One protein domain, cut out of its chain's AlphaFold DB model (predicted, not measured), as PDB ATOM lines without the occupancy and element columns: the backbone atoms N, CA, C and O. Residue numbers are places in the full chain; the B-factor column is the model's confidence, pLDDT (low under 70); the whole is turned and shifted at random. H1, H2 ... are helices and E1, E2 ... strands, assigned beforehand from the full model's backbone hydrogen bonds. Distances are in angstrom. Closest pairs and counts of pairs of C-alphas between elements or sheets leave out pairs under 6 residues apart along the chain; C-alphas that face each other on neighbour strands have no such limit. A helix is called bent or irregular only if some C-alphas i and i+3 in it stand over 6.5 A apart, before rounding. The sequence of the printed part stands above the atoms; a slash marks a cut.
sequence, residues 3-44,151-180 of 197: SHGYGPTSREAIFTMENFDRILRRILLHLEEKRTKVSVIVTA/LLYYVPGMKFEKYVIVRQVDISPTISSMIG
ATOM      1  N   SER A   3     192.602 170.201 174.127       85.94
ATOM      2  CA  SER A   3     193.731 170.910 173.545       85.94
ATOM      3  C   SER A   3     194.765 169.998 172.874       85.94
ATOM      4  O   SER A   3     195.288 170.361 171.823       85.94
ATOM      5  N   HIS A   4     195.051 168.799 173.398       87.25
ATOM      6  CA  HIS A   4     196.008 167.885 172.759       87.25
ATOM      7  C   HIS A   4     195.572 167.471 171.353       87.25
ATOM      8  O   HIS A   4     196.415 167.395 170.463       87.25
ATOM      9  N   GLY A   5     194.277 167.216 171.149       86.69
ATOM     10  CA  GLY A   5     193.745 166.810 169.846       86.69
ATOM     11  C   GLY A   5     193.545 167.986 168.890       86.69
ATOM     12  O   GLY A   5     193.831 167.862 167.702       86.69
ATOM     13  N   TYR A   6     193.104 169.132 169.413       89.81
ATOM     14  CA  TYR A   6     192.566 170.216 168.585       89.81
ATOM     15  C   TYR A   6     193.389 171.514 168.600       89.81
ATOM     16  O   TYR A   6     193.244 172.327 167.691       89.81
ATOM     17  N   GLY A   7     194.302 171.681 169.557       91.19
ATOM     18  CA  GLY A   7     195.102 172.895 169.759       91.19
ATOM     19  C   GLY A   7     194.609 173.718 170.958       91.19
ATOM     20  O   GLY A   7     193.484 173.524 171.419       91.19
ATOM     21  N   PRO A   8     195.434 174.620 171.515       91.31
ATOM     22  CA  PRO A   8     195.097 175.342 172.743       91.31
ATOM     23  C   PRO A   8     194.014 176.417 172.539       91.31
ATOM     24  O   PRO A   8     193.310 176.751 173.484       91.31
ATOM     25  N   THR A   9     193.857 176.925 171.315       92.62
ATOM     26  CA  THR A   9     192.909 177.989 170.934       92.62
ATOM     27  C   THR A   9     191.727 177.468 170.109       92.62
ATOM     28  O   THR A   9     190.973 178.247 169.528       92.62
ATOM     29  N   SER A  10     191.560 176.145 170.026       94.75
ATOM     30  CA  SER A  10     190.503 175.527 169.227       94.75
ATOM     31  C   SER A  10     189.116 175.758 169.834       94.75
ATOM     32  O   SER A  10     188.979 176.024 171.031       94.75
ATOM     33  N   ARG A  11     188.061 175.585 169.027       96.31
ATOM     34  CA  ARG A  11     186.675 175.659 169.520       96.31
ATOM     35  C   ARG A  11     186.414 174.642 170.630       96.31
ATOM     36  O   ARG A  11     185.749 174.965 171.602       96.31
ATOM     37  N   GLU A  12     186.967 173.440 170.520       95.25
ATOM     38  CA  GLU A  12     186.858 172.367 171.513       95.25
ATOM     39  C   GLU A  12     187.569 172.724 172.823       95.25
ATOM     40  O   GLU A  12     187.054 172.437 173.908       95.25
ATOM     41  N   ALA A  13     188.742 173.363 172.743       93.50
ATOM     42  CA  ALA A  13     189.464 173.843 173.916       93.50
ATOM     43  C   ALA A  13     188.699 174.979 174.614       93.50
ATOM     44  O   ALA A  13     188.493 174.916 175.827       93.50
ATOM     45  N   ILE A  14     188.199 175.955 173.851       94.94
ATOM     46  CA  ILE A  14     187.378 177.059 174.371       94.94
ATOM     47  C   ILE A  14     186.094 176.518 175.007       94.94
ATOM     48  O   ILE A  14     185.800 176.832 176.155       94.94
ATOM     49  N   PHE A  15     185.386 175.619 174.325       96.12
ATOM     50  CA  PHE A  15     184.175 174.988 174.847       96.12
ATOM     51  C   PHE A  15     184.439 174.195 176.136       96.12
ATOM     52  O   PHE A  15     183.614 174.172 177.049       96.12
ATOM     53  N   THR A  16     185.606 173.556 176.257       94.56
ATOM     54  CA  THR A  16     186.014 172.902 177.511       94.56
ATOM     55  C   THR A  16     186.150 173.925 178.644       94.56
ATOM     56  O   THR A  16     185.686 173.661 179.753       94.56
ATOM     57  N   MET A  17     186.721 175.101 178.368       93.88
ATOM     58  CA  MET A  17     186.844 176.179 179.354       93.88
ATOM     59  C   MET A  17     185.500 176.807 179.732       93.88
ATOM     60  O   MET A  17     185.256 177.042 180.913       93.88
ATOM     61  N   GLU A  18     184.599 177.012 178.773       96.25
ATOM     62  CA  GLU A  18     183.234 177.492 179.037       96.25
ATOM     63  C   GLU A  18     182.451 176.509 179.917       96.25
ATOM     64  O   GLU A  18     181.739 176.904 180.842       96.25
ATOM     65  N   ASN A  19     182.601 175.203 179.676       96.19
ATOM     66  CA  ASN A  19     181.994 174.188 180.534       96.19
ATOM     67  C   ASN A  19     182.600 174.183 181.939       96.19
ATOM     68  O   ASN A  19     181.856 174.045 182.911       96.19
ATOM     69  N   PHE A  20     183.920 174.354 182.059       94.44
ATOM     70  CA  PHE A  20     184.577 174.491 183.357       94.44
ATOM     71  C   PHE A  20     184.022 175.688 184.141       94.44
ATOM     72  O   PHE A  20     183.637 175.513 185.296       94.44
ATOM     73  N   ASP A  21     183.888 176.858 183.510       95.62
ATOM     74  CA  ASP A  21     183.286 178.050 184.124       95.62
ATOM     75  C   ASP A  21     181.853 177.782 184.617       95.62
ATOM     76  O   ASP A  21     181.525 178.012 185.785       95.62
ATOM     77  N   ARG A  22     181.011 177.177 183.770       97.62
ATOM     78  CA  ARG A  22     179.629 176.822 184.135       97.62
ATOM     79  C   ARG A  22     179.558 175.861 185.320       97.62
ATOM     80  O   ARG A  22     178.683 176.014 186.179       97.62
ATOM     81  N   ILE A  23     180.435 174.860 185.360       96.50
ATOM     82  CA  ILE A  23     180.500 173.882 186.453       96.50
ATOM     83  C   ILE A  23     180.987 174.560 187.734       96.50
ATOM     84  O   ILE A  23     180.355 174.386 188.778       96.50
ATOM     85  N   LEU A  24     182.044 175.371 187.657       93.25
ATOM     86  CA  LEU A  24     182.571 176.117 188.796       93.25
ATOM     87  C   LEU A  24     181.496 177.033 189.385       93.25
ATOM     88  O   LEU A  24     181.221 176.956 190.582       93.25
ATOM     89  N   ARG A  25     180.795 177.806 188.548       93.88
ATOM     90  CA  ARG A  25     179.657 178.635 188.971       93.88
ATOM     91  C   ARG A  25     178.595 177.818 189.705       93.88
ATOM     92  O   ARG A  25     178.117 178.240 190.754       93.88
ATOM     93  N   ARG A  26     178.216 176.652 189.174       95.62
ATOM     94  CA  ARG A  26     177.205 175.783 189.797       95.62
ATOM     95  C   ARG A  26     177.652 175.275 191.168       95.62
ATOM     96  O   ARG A  26     176.834 175.249 192.084       95.62
ATOM     97  N   ILE A  27     178.920 174.887 191.313       93.25
ATOM     98  CA  ILE A  27     179.489 174.456 192.598       93.25
ATOM     99  C   ILE A  27     179.443 175.611 193.603       93.25
ATOM    100  O   ILE A  27     178.947 175.430 194.712       93.25
ATOM    101  N   LEU A  28     179.900 176.803 193.207       90.62
ATOM    102  CA  LEU A  28     179.941 177.974 194.085       90.62
ATOM    103  C   LEU A  28     178.541 178.399 194.554       90.62
ATOM    104  O   LEU A  28     178.339 178.572 195.753       90.62
ATOM    105  N   LEU A  29     177.565 178.483 193.643       91.44
ATOM    106  CA  LEU A  29     176.178 178.826 193.989       91.44
ATOM    107  C   LEU A  29     175.545 177.800 194.934       91.44
ATOM    108  O   LEU A  29     174.809 178.169 195.846       91.44
ATOM    109  N   HIS A  30     175.842 176.512 194.746       93.38
ATOM    110  CA  HIS A  30     175.338 175.475 195.642       93.38
ATOM    111  C   HIS A  30     175.921 175.602 197.059       93.38
ATOM    112  O   HIS A  30     175.207 175.435 198.046       93.38
ATOM    113  N   LEU A  31     177.214 175.916 197.174       90.88
ATOM    114  CA  LEU A  31     177.870 176.133 198.468       90.88
ATOM    115  C   LEU A  31     177.344 177.395 199.168       90.88
ATOM    116  O   LEU A  31     177.158 177.386 200.387       90.88
ATOM    117  N   GLU A  32     177.044 178.444 198.398       87.81
ATOM    118  CA  GLU A  32     176.414 179.670 198.889       87.81
ATOM    119  C   GLU A  32     174.993 179.417 199.417       87.81
ATOM    120  O   GLU A  32     174.670 179.839 200.529       87.81
ATOM    121  N   GLU A  33     174.169 178.656 198.689       92.44
ATOM    122  CA  GLU A  33     172.820 178.258 199.121       92.44
ATOM    123  C   GLU A  33     172.852 177.504 200.462       92.44
ATOM    124  O   GLU A  33     172.020 177.733 201.343       92.44
ATOM    125  N   LYS A  34     173.857 176.643 200.658       93.19
ATOM    126  CA  LYS A  34     174.088 175.923 201.920       93.19
ATOM    127  C   LYS A  34     174.688 176.791 203.030       93.19
ATOM    128  O   LYS A  34     174.851 176.300 204.146       93.19
ATOM    129  N   ARG A  35     174.991 178.066 202.757       88.62
ATOM    130  CA  ARG A  35     175.671 179.007 203.667       88.62
ATOM    131  C   ARG A  35     177.016 178.478 204.177       88.62
ATOM    132  O   ARG A  35     177.461 178.837 205.269       88.62
ATOM    133  N   THR A  36     177.676 177.637 203.386       86.81
ATOM    134  CA  THR A  36     178.987 177.090 203.728       86.81
ATOM    135  C   THR A  36     180.052 178.125 203.393       86.81
ATOM    136  O   THR A  36     180.212 178.517 202.238       86.81
ATOM    137  N   LYS A  37     180.821 178.560 204.393       84.00
ATOM    138  CA  LYS A  37     181.989 179.412 204.148       84.00
ATOM    139  C   LYS A  37     183.091 178.564 203.523       84.00
ATOM    140  O   LYS A  37     183.638 177.684 204.182       84.00
ATOM    141  N   VAL A  38     183.420 178.844 202.268       88.44
ATOM    142  CA  VAL A  38     184.488 178.158 201.537       88.44
ATOM    143  C   VAL A  38     185.497 179.166 201.017       88.44
ATOM    144  O   VAL A  38     185.129 180.236 200.539       88.44
ATOM    145  N   SER A  39     186.773 178.807 201.108       88.69
ATOM    146  CA  SER A  39     187.825 179.437 200.314       88.69
ATOM    147  C   SER A  39     188.128 178.527 199.133       88.69
ATOM    148  O   SER A  39     188.118 177.304 199.282       88.69
ATOM    149  N   VAL A  40     188.371 179.105 197.964       89.88
ATOM    150  CA  VAL A  40     188.587 178.359 196.725       89.88
ATOM    151  C   VAL A  40     189.917 178.769 196.125       89.88
ATOM    152  O   VAL A  40     190.232 179.954 196.037       89.88
ATOM    153  N   ILE A  41     190.688 177.769 195.714       90.94
ATOM    154  CA  ILE A  41     191.948 177.947 195.007       90.94
ATOM    155  C   ILE A  41     191.812 177.218 193.679       90.94
ATOM    156  O   ILE A  41     191.515 176.025 193.660       90.94
ATOM    157  N   VAL A  42     192.006 177.934 192.575       93.56
ATOM    158  CA  VAL A  42     191.987 177.354 191.227       93.56
ATOM    159  C   VAL A  42     193.334 177.598 190.573       93.56
ATOM    160  O   VAL A  42     193.809 178.731 190.515       93.56
ATOM    161  N   THR A  43     193.947 176.531 190.074       95.31
ATOM    162  CA  THR A  43     195.197 176.590 189.315       95.31
ATOM    163  C   THR A  43     195.252 175.461 188.291       95.31
ATOM    164  O   THR A  43     194.298 174.689 188.170       95.31
ATOM    165  N   ALA A  44     196.354 175.369 187.556       94.38
ATOM    166  CA  ALA A  44     196.659 174.251 186.678       94.38
ATOM    167  C   ALA A  44     197.975 173.592 187.104       94.38
ATOM    168  O   ALA A  44     198.819 174.220 187.743       94.38
ATOM    169  N   LEU A 151     196.780 181.297 189.098       92.19
ATOM    170  CA  LEU A 151     196.496 180.935 190.480       92.19
ATOM    171  C   LEU A 151     195.475 181.928 191.030       92.19
ATOM    172  O   LEU A 151     195.787 183.089 191.286       92.19
ATOM    173  N   LEU A 152     194.235 181.467 191.154       90.44
ATOM    174  CA  LEU A 152     193.109 182.258 191.629       90.44
ATOM    175  C   LEU A 152     192.821 181.884 193.078       90.44
ATOM    176  O   LEU A 152     192.542 180.722 193.362       90.44
ATOM    177  N   TYR A 153     192.850 182.875 193.967       87.69
ATOM    178  CA  TYR A 153     192.430 182.737 195.358       87.69
ATOM    179  C   TYR A 153     191.123 183.485 195.581       87.69
ATOM    180  O   TYR A 153     191.050 184.700 195.398       87.69
ATOM    181  N   TYR A 154     190.110 182.765 196.039       86.12
ATOM    182  CA  TYR A 154     188.870 183.332 196.538       86.12
ATOM    183  C   TYR A 154     188.747 183.027 198.027       86.12
ATOM    184  O   TYR A 154     188.715 181.867 198.433       86.12
ATOM    185  N   VAL A 155     188.656 184.078 198.836       83.81
ATOM    186  CA  VAL A 155     188.412 183.993 200.278       83.81
ATOM    187  C   VAL A 155     187.286 184.976 200.602       83.81
ATOM    188  O   VAL A 155     187.395 186.145 200.222       83.81
ATOM    189  N   PRO A 156     186.203 184.556 201.282       82.75
ATOM    190  CA  PRO A 156     185.108 185.454 201.630       82.75
ATOM    191  C   PRO A 156     185.599 186.690 202.393       82.75
ATOM    192  O   PRO A 156     186.255 186.573 203.425       82.75
ATOM    193  N   GLY A 157     185.274 187.878 201.880       81.94
ATOM    194  CA  GLY A 157     185.679 189.163 202.465       81.94
ATOM    195  C   GLY A 157     187.046 189.689 202.010       81.94
ATOM    196  O   GLY A 157     187.339 190.859 202.251       81.94
ATOM    197  N   MET A 158     187.854 188.890 201.306       83.06
ATOM    198  CA  MET A 158     189.109 189.360 200.720       83.06
ATOM    199  C   MET A 158     188.825 190.223 199.487       83.06
ATOM    200  O   MET A 158     188.039 189.845 198.616       83.06
ATOM    201  N   LYS A 159     189.467 191.390 199.406       84.94
ATOM    202  CA  LYS A 159     189.389 192.267 198.233       84.94
ATOM    203  C   LYS A 159     190.559 191.984 197.303       84.94
ATOM    204  O   LYS A 159     191.668 191.716 197.755       84.94
ATOM    205  N   PHE A 160     190.307 192.058 196.000       84.88
ATOM    206  CA  PHE A 160     191.382 192.036 195.019       84.88
ATOM    207  C   PHE A 160     192.254 193.286 195.182       84.88
ATOM    208  O   PHE A 160     191.730 194.398 195.222       84.88
ATOM    209  N   GLU A 161     193.571 193.095 195.239       80.44
ATOM    210  CA  GLU A 161     194.537 194.197 195.267       80.44
ATOM    211  C   GLU A 161     195.292 194.312 193.942       80.44
ATOM    212  O   GLU A 161     195.251 195.350 193.283       80.44
ATOM    213  N   LYS A 162     196.007 193.249 193.555       84.94
ATOM    214  CA  LYS A 162     196.869 193.221 192.368       84.94
ATOM    215  C   LYS A 162     197.204 191.798 191.934       84.94
ATOM    216  O   LYS A 162     197.123 190.858 192.722       84.94
ATOM    217  N   TYR A 163     197.691 191.675 190.703       87.88
ATOM    218  CA  TYR A 163     198.361 190.468 190.228       87.88
ATOM    219  C   TYR A 163     199.822 190.440 190.685       87.88
ATOM    220  O   TYR A 163     200.506 191.466 190.696       87.88
ATOM    221  N   VAL A 164     200.305 189.253 191.048       89.00
ATOM    222  CA  VAL A 164     201.700 188.989 191.418       89.00
ATOM    223  C   VAL A 164     202.143 187.655 190.823       89.00
ATOM    224  O   VAL A 164     201.337 186.737 190.698       89.00
ATOM    225  N   ILE A 165     203.426 187.542 190.476       91.19
ATOM    226  CA  ILE A 165     204.029 186.258 190.107       91.19
ATOM    227  C   ILE A 165     204.432 185.524 191.383       91.19
ATOM    228  O   ILE A 165     205.118 186.074 192.248       91.19
ATOM    229  N   VAL A 166     203.980 184.281 191.490       93.25
ATOM    230  CA  VAL A 166     204.200 183.380 192.626       93.25
ATOM    231  C   VAL A 166     204.508 181.983 192.099       93.25
ATOM    232  O   VAL A 166     204.415 181.742 190.894       93.25
ATOM    233  N   ARG A 167     204.894 181.057 192.978       94.81
ATOM    234  CA  ARG A 167     205.234 179.683 192.588       94.81
ATOM    235  C   ARG A 167     204.147 178.725 193.057       94.81
ATOM    236  O   ARG A 167     203.595 178.905 194.137       94.81
ATOM    237  N   GLN A 168     203.888 177.652 192.309       93.88
ATOM    238  CA  GLN A 168     202.925 176.618 192.722       93.88
ATOM    239  C   GLN A 168     203.261 176.024 194.105       93.88
ATOM    240  O   GLN A 168     202.362 175.754 194.896       93.88
ATOM    241  N   VAL A 169     204.552 175.903 194.444       95.88
ATOM    242  CA  VAL A 169     205.008 175.429 195.767       95.88
ATOM    243  C   VAL A 169     204.580 176.336 196.927       95.88
ATOM    244  O   VAL A 169     204.566 175.893 198.072       95.88
ATOM    245  N   ASP A 170     204.191 177.585 196.653       94.81
ATOM    246  CA  ASP A 170     203.705 178.534 197.657       94.81
ATOM    247  C   ASP A 170     202.253 178.214 198.100       94.81
ATOM    248  O   ASP A 170     201.810 178.680 199.153       94.81
ATOM    249  N   ILE A 171     201.511 177.370 197.361       93.88
ATOM    250  CA  ILE A 171     200.108 177.021 197.665       93.88
ATOM    251  C   ILE A 171     199.983 176.322 199.021       93.88
ATOM    252  O   ILE A 171     199.141 176.710 199.831       93.88
ATOM    253  N   SER A 172     200.813 175.310 199.290       94.50
ATOM    254  CA  SER A 172     200.690 174.513 200.516       94.50
ATOM    255  C   SER A 172     200.973 175.337 201.784       94.50
ATOM    256  O   SER A 172     200.093 175.371 202.647       94.50
ATOM    257  N   PRO A 173     202.085 176.095 201.889       94.50
ATOM    258  CA  PRO A 173     202.303 177.006 203.015       94.50
ATOM    259  C   PRO A 173     201.209 178.063 203.180       94.50
ATOM    260  O   PRO A 173     200.860 178.410 204.307       94.50
ATOM    261  N   THR A 174     200.640 178.549 202.073       92.06
ATOM    262  CA  THR A 174     199.526 179.508 202.099       92.06
ATOM    263  C   THR A 174     198.283 178.899 202.747       92.06
ATOM    264  O   THR A 174     197.722 179.495 203.665       92.06
ATOM    265  N   ILE A 175     197.879 177.690 202.336       92.25
ATOM    266  CA  ILE A 175     196.730 176.986 202.928       92.25
ATOM    267  C   ILE A 175     196.982 176.699 204.409       92.25
ATOM    268  O   ILE A 175     196.115 176.978 205.236       92.25
ATOM    269  N   SER A 176     198.169 176.197 204.756       93.75
ATOM    270  CA  SER A 176     198.543 175.917 206.146       93.75
ATOM    271  C   SER A 176     198.434 177.159 207.030       93.75
ATOM    272  O   SER A 176     197.834 177.096 208.104       93.75
ATOM    273  N   SER A 177     198.906 178.313 206.539       91.50
ATOM    274  CA  SER A 177     198.758 179.594 207.234       91.50
ATOM    275  C   SER A 177     197.298 180.029 207.383       91.50
ATOM    276  O   SER A 177     196.961 180.630 208.400       91.50
ATOM    277  N   MET A 178     196.438 179.761 206.397       88.06
ATOM    278  CA  MET A 178     195.021 180.139 206.450       88.06
ATOM    279  C   MET A 178     194.230 179.329 207.485       88.06
ATOM    280  O   MET A 178     193.276 179.852 208.056       88.06
ATOM    281  N   ILE A 179     194.610 178.069 207.726       90.38
ATOM    282  CA  ILE A 179     193.895 177.165 208.646       90.38
ATOM    283  C   ILE A 179     194.604 176.960 209.994       90.38
ATOM    284  O   ILE A 179     194.123 176.190 210.822       90.38
ATOM    285  N   GLY A 180     195.732 177.637 210.231       92.31
ATOM    286  CA  GLY A 180     196.439 177.607 211.515       92.31
ATOM    287  C   GLY A 180     197.202 176.309 211.796       92.31
ATOM    288  O   GLY A 180     197.338 175.924 212.956       92.31
TER     289      GLY A 180
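This is residues 3 to 44 and 151 to 180 of the 197 residues of an uncharacterized protein of Euryarchaeota archaeon (UniProt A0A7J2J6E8). What would one see first in this model? A loose, widely spaced row: a short antiparallel pair of strands, E1 and E2, stands in the middle, with the long helix H2 along one side and the shorter helix H3 along the other. The very short helix H1 is at the corner where H2 begins, and residues 157 to 162 stick out as part of a wide loop between E2 and H3. What makes it up, and how large is it? The printed part has 72 residues, with three named helices and two named strands in the order H1, H2, E1, E2, H3, and its class is mostly helix. The single sheet has the order E1 - E2, antiparallel, and the whole is loose, with a radius of gyration of the C-alphas of 15.4 A and spans of 44 by 33 by 21 A.

Where are the strands? E1 is residues 40 to 43, 10.1 A from first to last C-alpha, and begins at C-alpha 40, printed at (188.587, 178.359, 196.725). E2 is residues 151 to 154, 10.0 A long. Where is the longest helix? H2 is residues 11 to 33 and measures 32.8 A from C-alpha 11 at (186.675, 175.659, 169.520) to C-alpha 33 at (172.820, 178.258, 199.121). Where are the other two helices? H1 is residues 3 to 6, 5.1 A long. H3 is residues 168 to 179, 18.3 A long, and ends at C-alpha 179, printed at (193.895, 177.165, 208.646). H3 is neither bent nor irregular, but only just: C-alphas 169 and 172 are 6.5 A apart.

How are the two strands joined? E1 and E2 are antiparallel neighbours, with 170 degrees between their N-to-C directions. The C-alphas of Thr 43 and Leu 151 face each other at 4.7 A, and those of Val 40 and Tyr 154 at 5.0 A. N 40 and O 154 are within hydrogen-bond range at 2.8 A, and so are N 152 and O 42 at 2.8 A. How do the helices stand to the strands and to each other? E1 and H3 are apart, but only just, their closest C-alphas being 8.4 A from each other. H2 is apart from E2 and also from H3. H1 and H2 touch only at the corner by their link, H2 with residues 12 to 13 alone, and the closest C-alphas are those of Ser 3 and Ala 13, 5.2 A apart. What do the helix backbones show? In H2 every O i to N i+4 pair is within hydrogen-bond range, while in H3 it is 6 of 8, and H1 is too short for such a pair.

How far does it reach? The two C-alphas farthest apart are those of Tyr 6 and Gly 180, 43.7 A. Is anything missing from the printed part? Residues 45 to 150 are cut out, and C-alphas 44 and 151 are 7.7 A apart across the cut, which lies in the link from E1 to E2. How long are the other links, and what stands free? The link from H1 to H2 is tight, that from H2 to E1 is short, and that from E2 to H3 is long, with 13 residues, 155 to 167. Residues 157 to 162 of this long link stand free, and so do residues 17 to 23 and 29 to 35, of which 17 to 23 and 29 to 33 belong to H2. How confident is the model? The mean pLDDT of the printed part is 91.2, and no printed residue is under 70.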